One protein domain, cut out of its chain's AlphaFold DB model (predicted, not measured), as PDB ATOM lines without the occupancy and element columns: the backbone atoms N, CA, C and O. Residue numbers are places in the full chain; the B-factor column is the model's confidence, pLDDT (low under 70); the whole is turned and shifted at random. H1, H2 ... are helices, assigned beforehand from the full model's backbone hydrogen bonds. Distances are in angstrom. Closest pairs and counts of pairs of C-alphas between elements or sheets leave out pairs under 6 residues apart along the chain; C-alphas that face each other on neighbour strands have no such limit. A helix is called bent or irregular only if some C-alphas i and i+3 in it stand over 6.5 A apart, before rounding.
ATOM      1  N   VAL A  10     283.753 235.973 263.388       76.12
ATOM      2  CA  VAL A  10     283.255 236.897 264.418       76.12
ATOM      3  C   VAL A  10     281.729 236.852 264.506       76.12
ATOM      4  O   VAL A  10     281.186 236.859 265.604       76.12
ATOM      5  N   ALA A  11     281.030 236.733 263.374       74.06
ATOM      6  CA  ALA A  11     279.577 236.590 263.362       74.06
ATOM      7  C   ALA A  11     279.106 235.287 264.032       74.06
ATOM      8  O   ALA A  11     278.123 235.315 264.766       74.06
ATOM      9  N   VAL A  12     279.807 234.166 263.812       76.06
ATOM     10  CA  VAL A  12     279.494 232.882 264.469       76.06
ATOM     11  C   VAL A  12     279.749 232.963 265.970       76.06
ATOM     12  O   VAL A  12     278.881 232.589 266.747       76.06
ATOM     13  N   VAL A  13     280.889 233.526 266.382       75.31
ATOM     14  CA  VAL A  13     281.202 233.709 267.806       75.31
ATOM     15  C   VAL A  13     280.139 234.580 268.483       75.31
ATOM     16  O   VAL A  13     279.620 234.196 269.523       75.31
ATOM     17  N   ASN A  14     279.744 235.703 267.874       74.06
ATOM     18  CA  ASN A  14     278.699 236.573 268.423       74.06
ATOM     19  C   ASN A  14     277.313 235.905 268.451       74.06
ATOM     20  O   ASN A  14     276.528 236.185 269.351       74.06
ATOM     21  N   ALA A  15     277.006 235.020 267.499       75.12
ATOM     22  CA  ALA A  15     275.767 234.246 267.520       75.12
ATOM     23  C   ALA A  15     275.741 233.244 268.686       75.12
ATOM     24  O   ALA A  15     274.705 233.100 269.331       75.12
ATOM     25  N   ASP A  16     276.879 232.612 268.992       73.19
ATOM     26  CA  ASP A  16     277.014 231.698 270.134       73.19
ATOM     27  C   ASP A  16     276.842 232.439 271.471       73.19
ATOM     28  O   ASP A  16     276.146 231.939 272.354       73.19
ATOM     29  N   PHE A  17     277.367 233.669 271.595       74.50
ATOM     30  CA  PHE A  17     277.116 234.542 272.756       74.50
ATOM     31  C   PHE A  17     275.616 234.810 272.978       74.50
ATOM     32  O   PHE A  17     275.162 234.954 274.110       74.50
ATOM     33  N   CYS A  18     274.839 234.850 271.899       76.56
ATOM     34  CA  CYS A  18     273.437 235.259 271.898       76.56
ATOM     35  C   CYS A  18     272.442 234.100 271.800       76.56
ATOM     36  O   CYS A  18     271.236 234.327 271.726       76.56
ATOM     37  N   SER A  19     272.926 232.856 271.837       68.62
ATOM     38  CA  SER A  19     272.091 231.650 271.812       68.62
ATOM     39  C   SER A  19     271.185 231.502 273.050       68.62
ATOM     40  O   SER A  19     270.302 230.644 273.037       68.62
ATOM     41  N   GLY A  20     271.369 232.333 274.083       58.66
ATOM     42  CA  GLY A  20     270.495 232.438 275.254       58.66
ATOM     43  C   GLY A  20     270.619 231.288 276.267       58.66
ATOM     44  O   GLY A  20     270.895 230.141 275.919       58.66
ATOM     45  N   GLY A  21     270.376 231.606 277.544       60.47
ATOM     46  CA  GLY A  21     270.294 230.654 278.664       60.47
ATOM     47  C   GLY A  21     271.587 230.465 279.469       60.47
ATOM     48  O   GLY A  21     272.568 231.186 279.280       60.47
ATOM     49  N   ASP A  22     271.602 229.442 280.331       60.03
ATOM     50  CA  ASP A  22     272.770 228.995 281.125       60.03
ATOM     51  C   ASP A  22     273.880 228.364 280.256       60.03
ATOM     52  O   ASP A  22     274.747 227.623 280.730       60.03
ATOM     53  N   ALA A  23     273.827 228.585 278.940       60.56
ATOM     54  CA  ALA A  23     274.810 228.073 278.015       60.56
ATOM     55  C   ALA A  23     276.164 228.761 278.274       60.56
ATOM     56  O   ALA A  23     276.224 229.990 278.403       60.56
ATOM     57  N   PRO A  24     277.267 227.995 278.330       60.41
ATOM     58  CA  PRO A  24     278.592 228.562 278.522       60.41
ATOM     59  C   PRO A  24     278.901 229.541 277.387       60.41
ATOM     60  O   PRO A  24     278.857 229.174 276.214       60.41
ATOM     61  N   GLY A  25     279.222 230.781 277.757       65.19
ATOM     62  CA  GLY A  25     279.446 231.871 276.809       65.19
ATOM     63  C   GLY A  25     278.270 232.834 276.662       65.19
ATOM     64  O   GLY A  25     278.406 233.795 275.918       65.19
ATOM     65  N   SER A  26     277.156 232.657 277.378       78.19
ATOM     66  CA  SER A  26     276.129 233.701 277.444       78.19
ATOM     67  C   SER A  26     276.677 234.981 278.106       78.19
ATOM     68  O   SER A  26     277.634 234.928 278.897       78.19
ATOM     69  N   PRO A  27     276.109 236.161 277.803       77.44
ATOM     70  CA  PRO A  27     276.502 237.406 278.454       77.44
ATOM     71  C   PRO A  27     276.330 237.348 279.977       77.44
ATOM     72  O   PRO A  27     277.175 237.871 280.705       77.44
ATOM     73  N   SER A  28     275.284 236.672 280.461       80.31
ATOM     74  CA  SER A  28     275.030 236.458 281.888       80.31
ATOM     75  C   SER A  28     276.157 235.655 282.542       80.31
ATOM     76  O   SER A  28     276.768 236.121 283.503       80.31
ATOM     77  N   GLU A  29     276.524 234.503 281.969       82.00
ATOM     78  CA  GLU A  29     277.625 233.676 282.485       82.00
ATOM     79  C   GLU A  29     278.980 234.384 282.394       82.00
ATOM     80  O   GLU A  29     279.820 234.236 283.280       82.00
ATOM     81  N   SER A  30     279.191 235.204 281.363       83.62
ATOM     82  CA  SER A  30     280.415 235.999 281.221       83.62
ATOM     83  C   SER A  30     280.574 237.003 282.367       83.62
ATOM     84  O   SER A  30     281.668 237.145 282.913       83.62
ATOM     85  N   ILE A  31     279.487 237.659 282.788       83.62
ATOM     86  CA  ILE A  31     279.496 238.572 283.942       83.62
ATOM     87  C   ILE A  31     279.768 237.804 285.236       83.62
ATOM     88  O   ILE A  31     280.608 238.221 286.034       83.62
ATOM     89  N   LEU A  32     279.123 236.652 285.426       86.38
ATOM     90  CA  LEU A  32     279.349 235.808 286.601       86.38
ATOM     91  C   LEU A  32     280.783 235.256 286.650       86.38
ATOM     92  O   LEU A  32     281.367 235.157 287.730       86.38
ATOM     93  N   ALA A  33     281.374 234.936 285.499       85.81
ATOM     94  CA  ALA A  33     282.767 234.518 285.390       85.81
ATOM     95  C   ALA A  33     283.735 235.654 285.756       85.81
ATOM     96  O   ALA A  33     284.693 235.414 286.486       85.81
ATOM     97  N   ILE A  34     283.460 236.892 285.324       86.81
ATOM     98  CA  ILE A  34     284.250 238.071 285.717       86.81
ATOM     99  C   ILE A  34     284.174 238.297 287.231       86.81
ATOM    100  O   ILE A  34     285.197 238.553 287.860       86.81
ATOM    101  N   LEU A  35     282.988 238.172 287.835       87.94
ATOM    102  CA  LEU A  35     282.830 238.317 289.287       87.94
ATOM    103  C   LEU A  35     283.631 237.256 290.055       87.94
ATOM    104  O   LEU A  35     284.268 237.581 291.055       87.94
ATOM    105  N   LYS A  36     283.657 236.012 289.559       87.31
ATOM    106  CA  LYS A  36     284.487 234.937 290.127       87.31
ATOM    107  C   LYS A  36     285.985 235.215 289.977       87.31
ATOM    108  O   LYS A  36     286.735 234.955 290.908       87.31
ATOM    109  N   GLU A  37     286.419 235.760 288.840       90.94
ATOM    110  CA  GLU A  37     287.827 236.129 288.609       90.94
ATOM    111  C   GLU A  37     288.282 237.282 289.517       90.94
ATOM    112  O   GLU A  37     289.435 237.335 289.940       90.94
ATOM    113  N   LEU A  38     287.366 238.188 289.868       91.19
ATOM    114  CA  LEU A  38     287.602 239.260 290.839       91.19
ATOM    115  C   LEU A  38     287.617 238.777 292.302       91.19
ATOM    116  O   LEU A  38     287.686 239.611 293.203       91.19
ATOM    117  N   ASP A  39     287.561 237.461 292.538       90.25
ATOM    118  CA  ASP A  39     287.525 236.831 293.865       90.25
ATOM    119  C   ASP A  39     286.347 237.323 294.729       90.25
ATOM    120  O   ASP A  39     286.420 237.397 295.956       90.25
ATOM    121  N   ILE A  40     285.232 237.692 294.083       89.38
ATOM    122  CA  ILE A  40     283.999 238.030 294.794       89.38
ATOM    123  C   ILE A  40     283.362 236.730 295.275       89.38
ATOM    124  O   ILE A  40     283.059 235.831 294.490       89.38
ATOM    125  N   ASP A  41     283.130 236.661 296.584       91.31
ATOM    126  CA  ASP A  41     282.501 235.513 297.224       91.31
ATOM    127  C   ASP A  41     281.131 235.225 296.591       91.31
ATOM    128  O   ASP A  41     280.266 236.102 296.495       91.31
ATOM    129  N   VAL A  42     280.924 233.971 296.188       87.12
ATOM    130  CA  VAL A  42     279.669 233.476 295.606       87.12
ATOM    131  C   VAL A  42     278.491 233.555 296.578       87.12
ATOM    132  O   VAL A  42     277.339 233.503 296.156       87.12
ATOM    133  N   THR A  43     278.768 233.687 297.876       87.50
ATOM    134  CA  THR A  43     277.753 233.896 298.916       87.50
ATOM    135  C   THR A  43     277.480 235.372 299.203       87.50
ATOM    136  O   THR A  43     276.567 235.699 299.961       87.50
ATOM    137  N   SER A  44     278.244 236.287 298.597       90.75
ATOM    138  CA  SER A  44     278.029 237.719 298.779       90.75
ATOM    139  C   SER A  44     276.734 238.182 298.110       90.75
ATOM    140  O   SER A  44     276.363 237.729 297.025       90.75
ATOM    141  N   TYR A  45     276.083 239.176 298.716       89.38
ATOM    142  CA  TYR A  45     274.897 239.816 298.143       89.38
ATOM    143  C   TYR A  45     275.158 240.458 296.774       89.38
ATOM    144  O   TYR A  45     274.244 240.571 295.966       89.38
ATOM    145  N   ALA A  46     276.402 240.855 296.490       87.75
ATOM    146  CA  ALA A  46     276.783 241.378 295.183       87.75
ATOM    147  C   ALA A  46     276.722 240.286 294.103       87.75
ATOM    148  O   ALA A  46     276.162 240.515 293.030       87.75
ATOM    149  N   PHE A  47     277.248 239.093 294.399       90.75
ATOM    150  CA  PHE A  47     277.187 237.957 293.481       90.75
ATOM    151  C   PHE A  47     275.750 237.458 293.307       90.75
ATOM    152  O   PHE A  47     275.281 237.310 292.180       90.75
ATOM    153  N   LEU A  48     275.024 237.269 294.413       90.94
ATOM    154  CA  LEU A  48     273.622 236.844 294.394       90.94
ATOM    155  C   LEU A  48     272.725 237.860 293.667       90.94
ATOM    156  O   LEU A  48     271.879 237.472 292.867       90.94
ATOM    157  N   GLY A  49     272.964 239.159 293.875       89.31
ATOM    158  CA  GLY A  49     272.333 240.247 293.129       89.31
ATOM    159  C   GLY A  49     272.566 240.131 291.628       89.31
ATOM    160  O   GLY A  49     271.615 240.165 290.852       89.31
ATOM    161  N   ALA A  50     273.818 239.940 291.205       88.50
ATOM    162  CA  ALA A  50     274.145 239.778 289.791       88.50
ATOM    163  C   ALA A  50     273.423 238.571 289.170       88.50
ATOM    164  O   ALA A  50     272.865 238.694 288.082       88.50
ATOM    165  N   VAL A  51     273.369 237.433 289.869       89.19
ATOM    166  CA  VAL A  51     272.608 236.254 289.417       89.19
ATOM    167  C   VAL A  51     271.119 236.585 289.279       89.19
ATOM    168  O   VAL A  51     270.524 236.305 288.243       89.19
ATOM    169  N   TYR A  52     270.531 237.234 290.282       89.19
ATOM    170  CA  TYR A  52     269.114 237.590 290.281       89.19
ATOM    171  C   TYR A  52     268.732 238.495 289.098       89.19
ATOM    172  O   TYR A  52     267.801 238.182 288.354       89.19
ATOM    173  N   TYR A  53     269.479 239.579 288.862       88.12
ATOM    174  CA  TYR A  53     269.162 240.520 287.780       88.12
ATOM    175  C   TYR A  53     269.491 239.976 286.386       88.12
ATOM    176  O   TYR A  53     268.741 240.234 285.448       88.12
ATOM    177  N   THR A  54     270.558 239.184 286.236       86.56
ATOM    178  CA  THR A  54     270.894 238.559 284.941       86.56
ATOM    179  C   THR A  54     269.925 237.443 284.540       86.56
ATOM    180  O   THR A  54     269.866 237.083 283.366       86.56
ATOM    181  N   GLN A  55     269.144 236.918 285.490       86.06
ATOM    182  CA  GLN A  55     268.067 235.947 285.263       86.06
ATOM    183  C   GLN A  55     266.677 236.598 285.200       86.06
ATOM    184  O   GLN A  55     265.671 235.912 285.394       86.06
ATOM    185  N   ASN A  56     266.593 237.912 284.955       85.31
ATOM    186  CA  ASN A  56     265.326 238.650 284.905       85.31
ATOM    187  C   ASN A  56     264.462 238.439 286.161       85.31
ATOM    188  O   ASN A  56     263.245 238.291 286.066       85.31
ATOM    189  N   CYS A  57     265.101 238.393 287.336       88.62
ATOM    190  CA  CYS A  57     264.433 238.281 288.634       88.62
ATOM    191  C   CYS A  57     263.605 237.001 288.819       88.62
ATOM    192  O   CYS A  57     262.670 236.971 289.618       88.62
ATOM    193  N   ALA A  58     263.917 235.942 288.069       86.12
ATOM    194  CA  ALA A  58     263.208 234.668 288.162       86.12
ATOM    195  C   ALA A  58     263.590 233.847 289.408       86.12
ATOM    196  O   ALA A  58     262.860 232.932 289.793       86.12
ATOM    197  N   SER A  59     264.748 234.133 290.008       84.44
ATOM    198  CA  SER A  59     265.256 233.467 291.208       84.44
ATOM    199  C   SER A  59     264.786 234.153 292.496       84.44
ATOM    200  O   SER A  59     264.042 235.127 292.469       84.44
ATOM    201  N   GLU A  60     265.165 233.604 293.648       86.75
ATOM    202  CA  GLU A  60     264.830 234.179 294.953       86.75
ATOM    203  C   GLU A  60     265.506 235.546 295.149       86.75
ATOM    204  O   GLU A  60     266.674 235.726 294.794       86.75
ATOM    205  N   TYR A  61     264.768 236.508 295.714       87.12
ATOM    206  CA  TYR A  61     265.278 237.857 295.936       87.12
ATOM    207  C   TYR A  61     266.453 237.829 296.929       87.12
ATOM    208  O   TYR A  61     266.295 237.377 298.063       87.12
ATOM    209  N   PRO A  62     267.644 238.322 296.551       88.44
ATOM    210  CA  PRO A  62     268.871 238.026 297.286       88.44
ATOM    211  C   PRO A  62     269.107 238.927 298.503       88.44
ATOM    212  O   PRO A  62     270.108 238.757 299.197       88.44
ATOM    213  N   PHE A  63     268.230 239.898 298.766       88.50
ATOM    214  CA  PHE A  63     268.409 240.902 299.815       88.50
ATOM    215  C   PHE A  63     267.347 240.746 300.924       88.50
ATOM    216  O   PHE A  63     266.389 241.521 300.975       88.50
ATOM    217  N   PRO A  64     267.523 239.792 301.860       85.06
ATOM    218  CA  PRO A  64     266.517 239.471 302.880       85.06
ATOM    219  C   PRO A  64     266.264 240.616 303.870       85.06
ATOM    220  O   PRO A  64     265.228 240.688 304.516       85.06
ATOM    221  N   SER A 134     264.710 248.069 291.825       86.31
ATOM    222  CA  SER A 134     263.502 247.448 291.297       86.31
ATOM    223  C   SER A 134     263.871 246.551 290.121       86.31
ATOM    224  O   SER A 134     264.736 246.877 289.298       86.31
ATOM    225  N   CYS A 135     263.225 245.385 290.064       87.56
ATOM    226  CA  CYS A 135     263.489 244.411 289.017       87.56
ATOM    227  C   CYS A 135     263.332 245.049 287.633       87.56
ATOM    228  O   CYS A 135     264.250 244.996 286.827       87.56
ATOM    229  N   GLU A 136     262.211 245.733 287.406       85.25
ATOM    230  CA  GLU A 136     261.856 246.306 286.108       85.25
ATOM    231  C   GLU A 136     262.884 247.332 285.609       85.25
ATOM    232  O   GLU A 136     263.209 247.353 284.422       85.25
ATOM    233  N   ARG A 137     263.468 248.141 286.506       85.44
ATOM    234  CA  ARG A 137     264.507 249.103 286.114       85.44
ATOM    235  C   ARG A 137     265.847 248.429 285.878       85.44
ATOM    236  O   ARG A 137     266.477 248.691 284.855       85.44
ATOM    237  N   LEU A 138     266.315 247.609 286.817       85.94
ATOM    238  CA  LEU A 138     267.680 247.093 286.741       85.94
ATOM    239  C   LEU A 138     267.809 245.939 285.741       85.94
ATOM    240  O   LEU A 138     268.785 245.908 284.988       85.94
ATOM    241  N   SER A 139     266.819 245.041 285.670       85.38
ATOM    242  CA  SER A 139     266.771 244.027 284.615       85.38
ATOM    243  C   SER A 139     266.529 244.680 283.256       85.38
ATOM    244  O   SER A 139     267.196 244.308 282.304       85.38
ATOM    245  N   GLY A 140     265.675 245.709 283.167       85.19
ATOM    246  CA  GLY A 140     265.448 246.452 281.924       85.19
ATOM    247  C   GLY A 140     266.728 247.085 281.375       85.19
ATOM    248  O   GLY A 140     267.072 246.884 280.214       85.19
ATOM    249  N   VAL A 141     267.510 247.761 282.225       85.88
ATOM    250  CA  VAL A 141     268.820 248.307 281.827       85.88
ATOM    251  C   VAL A 141     269.773 247.203 281.371       85.88
ATOM    252  O   VAL A 141     270.509 247.397 280.404       85.88
ATOM    253  N   TYR A 142     269.780 246.054 282.049       84.06
ATOM    254  CA  TYR A 142     270.615 244.920 281.661       84.06
ATOM    255  C   TYR A 142     270.204 244.339 280.301       84.06
ATOM    256  O   TYR A 142     271.049 244.199 279.415       84.06
ATOM    257  N   THR A 143     268.919 244.042 280.119       83.69
ATOM    258  CA  THR A 143     268.364 243.492 278.882       83.69
ATOM    259  C   THR A 143     268.587 244.447 277.712       83.69
ATOM    260  O   THR A 143     269.113 244.022 276.689       83.69
ATOM    261  N   ASP A 144     268.322 245.745 277.862       86.44
ATOM    262  CA  ASP A 144     268.534 246.722 276.784       86.44
ATOM    263  C   ASP A 144     270.030 246.868 276.431       86.44
ATOM    264  O   ASP A 144     270.438 246.848 275.261       86.44
ATOM    265  N   ALA A 145     270.889 247.003 277.448       83.38
ATOM    266  CA  ALA A 145     272.310 247.279 277.238       83.38
ATOM    267  C   ALA A 145     273.103 246.056 276.765       83.38
ATOM    268  O   ALA A 145     274.075 246.204 276.023       83.38
ATOM    269  N   VAL A 146     272.736 244.861 277.220       82.00
ATOM    270  CA  VAL A 146     273.513 243.644 276.974       82.00
ATOM    271  C   VAL A 146     272.794 242.738 275.993       82.00
ATOM    272  O   VAL A 146     273.389 242.360 274.989       82.00
ATOM    273  N   GLU A 147     271.527 242.418 276.220       78.88
ATOM    274  CA  GLU A 147     270.799 241.500 275.344       78.88
ATOM    275  C   GLU A 147     270.426 242.179 274.016       78.88
ATOM    276  O   GLU A 147     270.827 241.716 272.951       78.88
ATOM    277  N   GLU A 148     269.749 243.328 274.039       83.00
ATOM    278  CA  GLU A 148     269.295 243.989 272.812       83.00
ATOM    279  C   GLU A 148     270.464 244.592 272.025       83.00
ATOM    280  O   GLU A 148     270.620 244.328 270.828       83.00
ATOM    281  N   THR A 149     271.345 245.340 272.692       83.81
ATOM    282  CA  THR A 149     272.464 245.998 272.005       83.81
ATOM    283  C   THR A 149     273.457 244.979 271.441       83.81
ATOM    284  O   THR A 149     273.811 245.048 270.259       83.81
ATOM    285  N   VAL A 150     273.922 244.015 272.249       80.44
ATOM    286  CA  VAL A 150     274.944 243.059 271.790       80.44
ATOM    287  C   VAL A 150     274.333 242.053 270.827       80.44
ATOM    288  O   VAL A 150     274.916 241.823 269.769       80.44
ATOM    289  N   CYS A 151     273.155 241.501 271.118       80.12
ATOM    290  CA  CYS A 151     272.619 240.418 270.299       80.12
ATOM    291  C   CYS A 151     271.816 240.875 269.093       80.12
ATOM    292  O   CYS A 151     271.889 240.228 268.046       80.12
ATOM    293  N   ARG A 152     271.088 241.990 269.179       83.56
ATOM    294  CA  ARG A 152     270.307 242.478 268.038       83.56
ATOM    295  C   ARG A 152     271.103 243.468 267.206       83.56
ATOM    296  O   ARG A 152     271.328 243.235 266.014       83.56
ATOM    297  N   ASP A 153     271.556 244.549 267.829       84.81
ATOM    298  CA  ASP A 153     272.068 245.695 267.079       84.81
ATOM    299  C   ASP A 153     273.456 245.412 266.488       84.81
ATOM    300  O   ASP A 153     273.696 245.699 265.306       84.81
ATOM    301  N   THR A 154     274.360 244.761 267.238       84.19
ATOM    302  CA  THR A 154     275.656 244.381 266.648       84.19
ATOM    303  C   THR A 154     275.493 243.322 265.562       84.19
ATOM    304  O   THR A 154     276.130 243.427 264.512       84.19
ATOM    305  N   MET A 155     274.615 242.331 265.754       80.25
ATOM    306  CA  MET A 155     274.439 241.247 264.787       80.25
ATOM    307  C   MET A 155     273.848 241.762 263.470       80.25
ATOM    308  O   MET A 155     274.292 241.364 262.387       80.25
ATOM    309  N   GLN A 156     272.928 242.727 263.540       84.06
ATOM    310  CA  GLN A 156     272.419 243.418 262.361       84.06
ATOM    311  C   GLN A 156     273.525 244.205 261.637       84.06
ATOM    312  O   GLN A 156     273.635 244.115 260.409       84.06
ATOM    313  N   ALA A 157     274.373 244.933 262.367       84.69
ATOM    314  CA  ALA A 157     275.497 245.667 261.781       84.69
ATOM    315  C   ALA A 157     276.523 244.730 261.110       84.69
ATOM    316  O   ALA A 157     276.998 245.005 260.000       84.69
ATOM    317  N   TRP A 158     276.824 243.590 261.738       82.94
ATOM    318  CA  TRP A 158     277.698 242.558 261.175       82.94
ATOM    319  C   TRP A 158     277.122 241.948 259.901       82.94
ATOM    320  O   TRP A 158     277.857 241.784 258.925       82.94
ATOM    321  N   ASN A 159     275.814 241.684 259.867       83.88
ATOM    322  CA  ASN A 159     275.146 241.164 258.677       83.88
ATOM    323  C   ASN A 159     275.284 242.130 257.485       83.88
ATOM    324  O   ASN A 159     275.740 241.739 256.410       83.88
ATOM    325  N   TRP A 160     274.998 243.420 257.685       85.81
ATOM    326  CA  TRP A 160     275.185 244.434 256.638       85.81
ATOM    327  C   TRP A 160     276.641 244.545 256.179       85.81
ATOM    328  O   TRP A 160     276.918 244.596 254.977       85.81
ATOM    329  N   THR A 161     277.582 244.517 257.123       84.50
ATOM    330  CA  THR A 161     279.019 244.561 256.823       84.50
ATOM    331  C   THR A 161     279.453 243.354 255.986       84.50
ATOM    332  O   THR A 161     280.211 243.498 255.020       84.50
ATOM    333  N   PHE A 162     278.940 242.163 256.307       83.06
ATOM    334  CA  PHE A 162     279.215 240.935 255.565       83.06
ATOM    335  C   PHE A 162     278.670 240.993 254.133       83.06
ATOM    336  O   PHE A 162     279.394 240.664 253.186       83.06
ATOM    337  N   VAL A 163     277.434 241.472 253.956       86.31
ATOM    338  CA  VAL A 163     276.807 241.637 252.636       86.31
ATOM    339  C   VAL A 163     277.625 242.592 251.761       86.31
ATOM    340  O   VAL A 163     278.012 242.229 250.648       86.31
ATOM    341  N   VAL A 164     277.972 243.777 252.275       88.88
ATOM    342  CA  VAL A 164     278.760 244.775 251.528       88.88
ATOM    343  C   VAL A 164     280.137 244.223 251.152       88.88
ATOM    344  O   VAL A 164     280.567 244.338 250.001       88.88
ATOM    345  N   THR A 165     280.814 243.564 252.093       85.12
ATOM    346  CA  THR A 165     282.147 242.989 251.856       85.12
ATOM    347  C   THR A 165     282.108 241.878 250.803       85.12
ATOM    348  O   THR A 165     283.006 241.786 249.961       85.12
ATOM    349  N   THR A 166     281.055 241.057 250.802       85.00
ATOM    350  CA  THR A 166     280.865 239.980 249.820       85.00
ATOM    351  C   THR A 166     280.606 240.534 248.418       85.00
ATOM    352  O   THR A 166     281.219 240.065 247.457       85.00
ATOM    353  N   CYS A 167     279.791 241.586 248.294       89.50
ATOM    354  CA  CYS A 167     279.567 242.277 247.022       89.50
ATOM    355  C   CYS A 167     280.866 242.863 246.443       89.50
ATOM    356  O   CYS A 167     281.171 242.654 245.268       89.50
ATOM    357  N   LEU A 168     281.679 243.534 247.268       88.94
ATOM    358  CA  LEU A 168     282.974 244.077 246.834       88.94
ATOM    359  C   LEU A 168     283.941 242.977 246.375       88.94
ATOM    360  O   LEU A 168     284.683 243.158 245.404       88.94
ATOM    361  N   LEU A 169     283.917 241.819 247.042       86.75
ATOM    362  CA  LEU A 169     284.722 240.662 246.662       86.75
ATOM    363  C   LEU A 169     284.281 240.100 245.304       86.75
ATOM    364  O   LEU A 169     285.135 239.855 244.451       86.75
ATOM    365  N   ALA A 170     282.973 239.956 245.070       88.38
ATOM    366  CA  ALA A 170     282.434 239.503 243.789       88.38
ATOM    367  C   ALA A 170     282.833 240.446 242.637       88.38
ATOM    368  O   ALA A 170     283.360 239.989 241.621       88.38
ATOM    369  N   CYS A 171     282.694 241.762 242.827       89.88
ATOM    370  CA  CYS A 171     283.135 242.763 241.850       89.88
ATOM    371  C   CYS A 171     284.648 242.694 241.578       89.88
ATOM    372  O   CYS A 171     285.085 242.798 240.431       89.88
ATOM    373  N   SER A 172     285.456 242.476 242.619       88.44
ATOM    374  CA  SER A 172     286.913 242.340 242.488       88.44
ATOM    375  C   SER A 172     287.306 241.102 241.675       88.44
ATOM    376  O   SER A 172     288.205 241.171 240.834       88.44
ATOM    377  N   LEU A 173     286.621 239.972 241.888       87.50
ATOM    378  CA  LEU A 173     286.830 238.759 241.097       87.50
ATOM    379  C   LEU A 173     286.412 238.964 239.637       87.50
ATOM    380  O   LEU A 173     287.175 238.595 238.746       87.50
ATOM    381  N   LEU A 174     285.276 239.622 239.384       89.50
ATOM    382  CA  LEU A 174     284.833 239.950 238.025       89.50
ATOM    383  C   LEU A 174     285.879 240.787 237.272       89.50
ATOM    384  O   LEU A 174     286.279 240.416 236.167       89.50
ATOM    385  N   MET A 175     286.412 241.842 237.896       87.94
ATOM    386  CA  MET A 175     287.480 242.669 237.313       87.94
ATOM    387  C   MET A 175     288.744 241.860 236.975       87.94
ATOM    388  O   MET A 175     289.344 242.052 235.916       87.94
ATOM    389  N   LEU A 176     289.146 240.922 237.840       85.94
ATOM    390  CA  LEU A 176     290.293 240.047 237.575       85.94
ATOM    391  C   LEU A 176     290.024 239.059 236.432       85.94
ATOM    392  O   LEU A 176     290.910 238.842 235.605       85.94
ATOM    393  N   THR A 177     288.811 238.505 236.347       86.62
ATOM    394  CA  THR A 177     288.423 237.584 235.263       86.62
ATOM    395  C   THR A 177     288.267 238.272 233.905       86.62
ATOM    396  O   THR A 177     288.515 237.645 232.879       86.62
ATOM    397  N   LEU A 178     287.939 239.571 233.883       81.44
ATOM    398  CA  LEU A 178     287.835 240.382 232.662       81.44
ATOM    399  C   LEU A 178     289.188 240.949 232.192       81.44
ATOM    400  O   LEU A 178     289.349 241.286 231.019       81.44
ATOM    401  N   ARG A 179     290.202 241.007 233.066       77.56
ATOM    402  CA  ARG A 179     291.563 241.465 232.733       77.56
ATOM    403  C   ARG A 179     292.207 240.779 231.508       77.56
ATOM    404  O   ARG A 179     292.848 241.494 230.734       77.56
TER     405      ARG A 179
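AT A GLANCE: This is residues 10 to 64 and 134 to 179 of the 238 residues of the protein "Hypothetical protein" of Leptocylindrus danicus (UniProt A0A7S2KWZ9). One long helix, H4, forms a spine, and three short helices lie along one side of its first part: H1 runs beside it, and the helical hairpin of H2 and H3 is near its beginning, with H3 packed on it. The last residues of H4, 163 to 179, stick out free. The printed part has 101 residues with four named helices, H1, H2, H3 and H4 in chain order, and no named strand; the class is all helix. It is extended, a rod spanning 74 by 28 by 18 A, with a radius of gyration of the C-alphas of 19.9 A.

HOW THE PARTS SIT: Start with H4, residues 135 to 179, which has a kink of 28 degrees near residue 142; it is neither bent nor irregular, but only just: C-alphas 145 and 148 are 6.3 A apart. Its residues 151 to 159 alone touch H1, residues 10 to 17, closest at the C-alphas of Ala 11 and Trp 158, 6.6 A, at a shallow tilt of 24 degrees, opposite ways. Its residues 135 to 142 alone touch H3, residues 45 to 54, closest at the C-alphas of Tyr 53 and Ser 139, 5.3 A, at a steep tilt of 55 degrees, the same way. H3 and H2, residues 27 to 37, form a hairpin: they touch, closest at the C-alphas of Ser 28 and Thr 54, 5.6 A, at a shallow tilt of 16 degrees, opposite ways. H2 and H4 are close but not clearly touching, and H1 and H3 are apart. Helix packing is mostly aligned, only just, with 2 of 3 touching pairs at a shallow tilt. Every O i to N i+4 pair is within hydrogen-bond range in H1, H2 and H3; in H4, 37 of 41 are.

IN THESE COORDINATES: Find C-alpha 135 at (263.489, 244.411, 289.017); from there H4 runs 63.0 A to C-alpha 179 at (291.563, 241.465, 232.733). H1 begins at C-alpha 10, (283.255, 236.897, 264.418), and is 10.6 A long; H2 is 15.3 A and H3 13.9 A.

THE WHOLE: Look from Pro 64 to Arg 179 for the two C-alphas farthest apart, 74.5 A. Residues 65 to 133 are not printed, and C-alphas 64 and 134 are 14.4 A apart across the cut. The links H1 to H2 and H2 to H3 are short. Confidence is low, with pLDDT under 70, at residues 19 to 25.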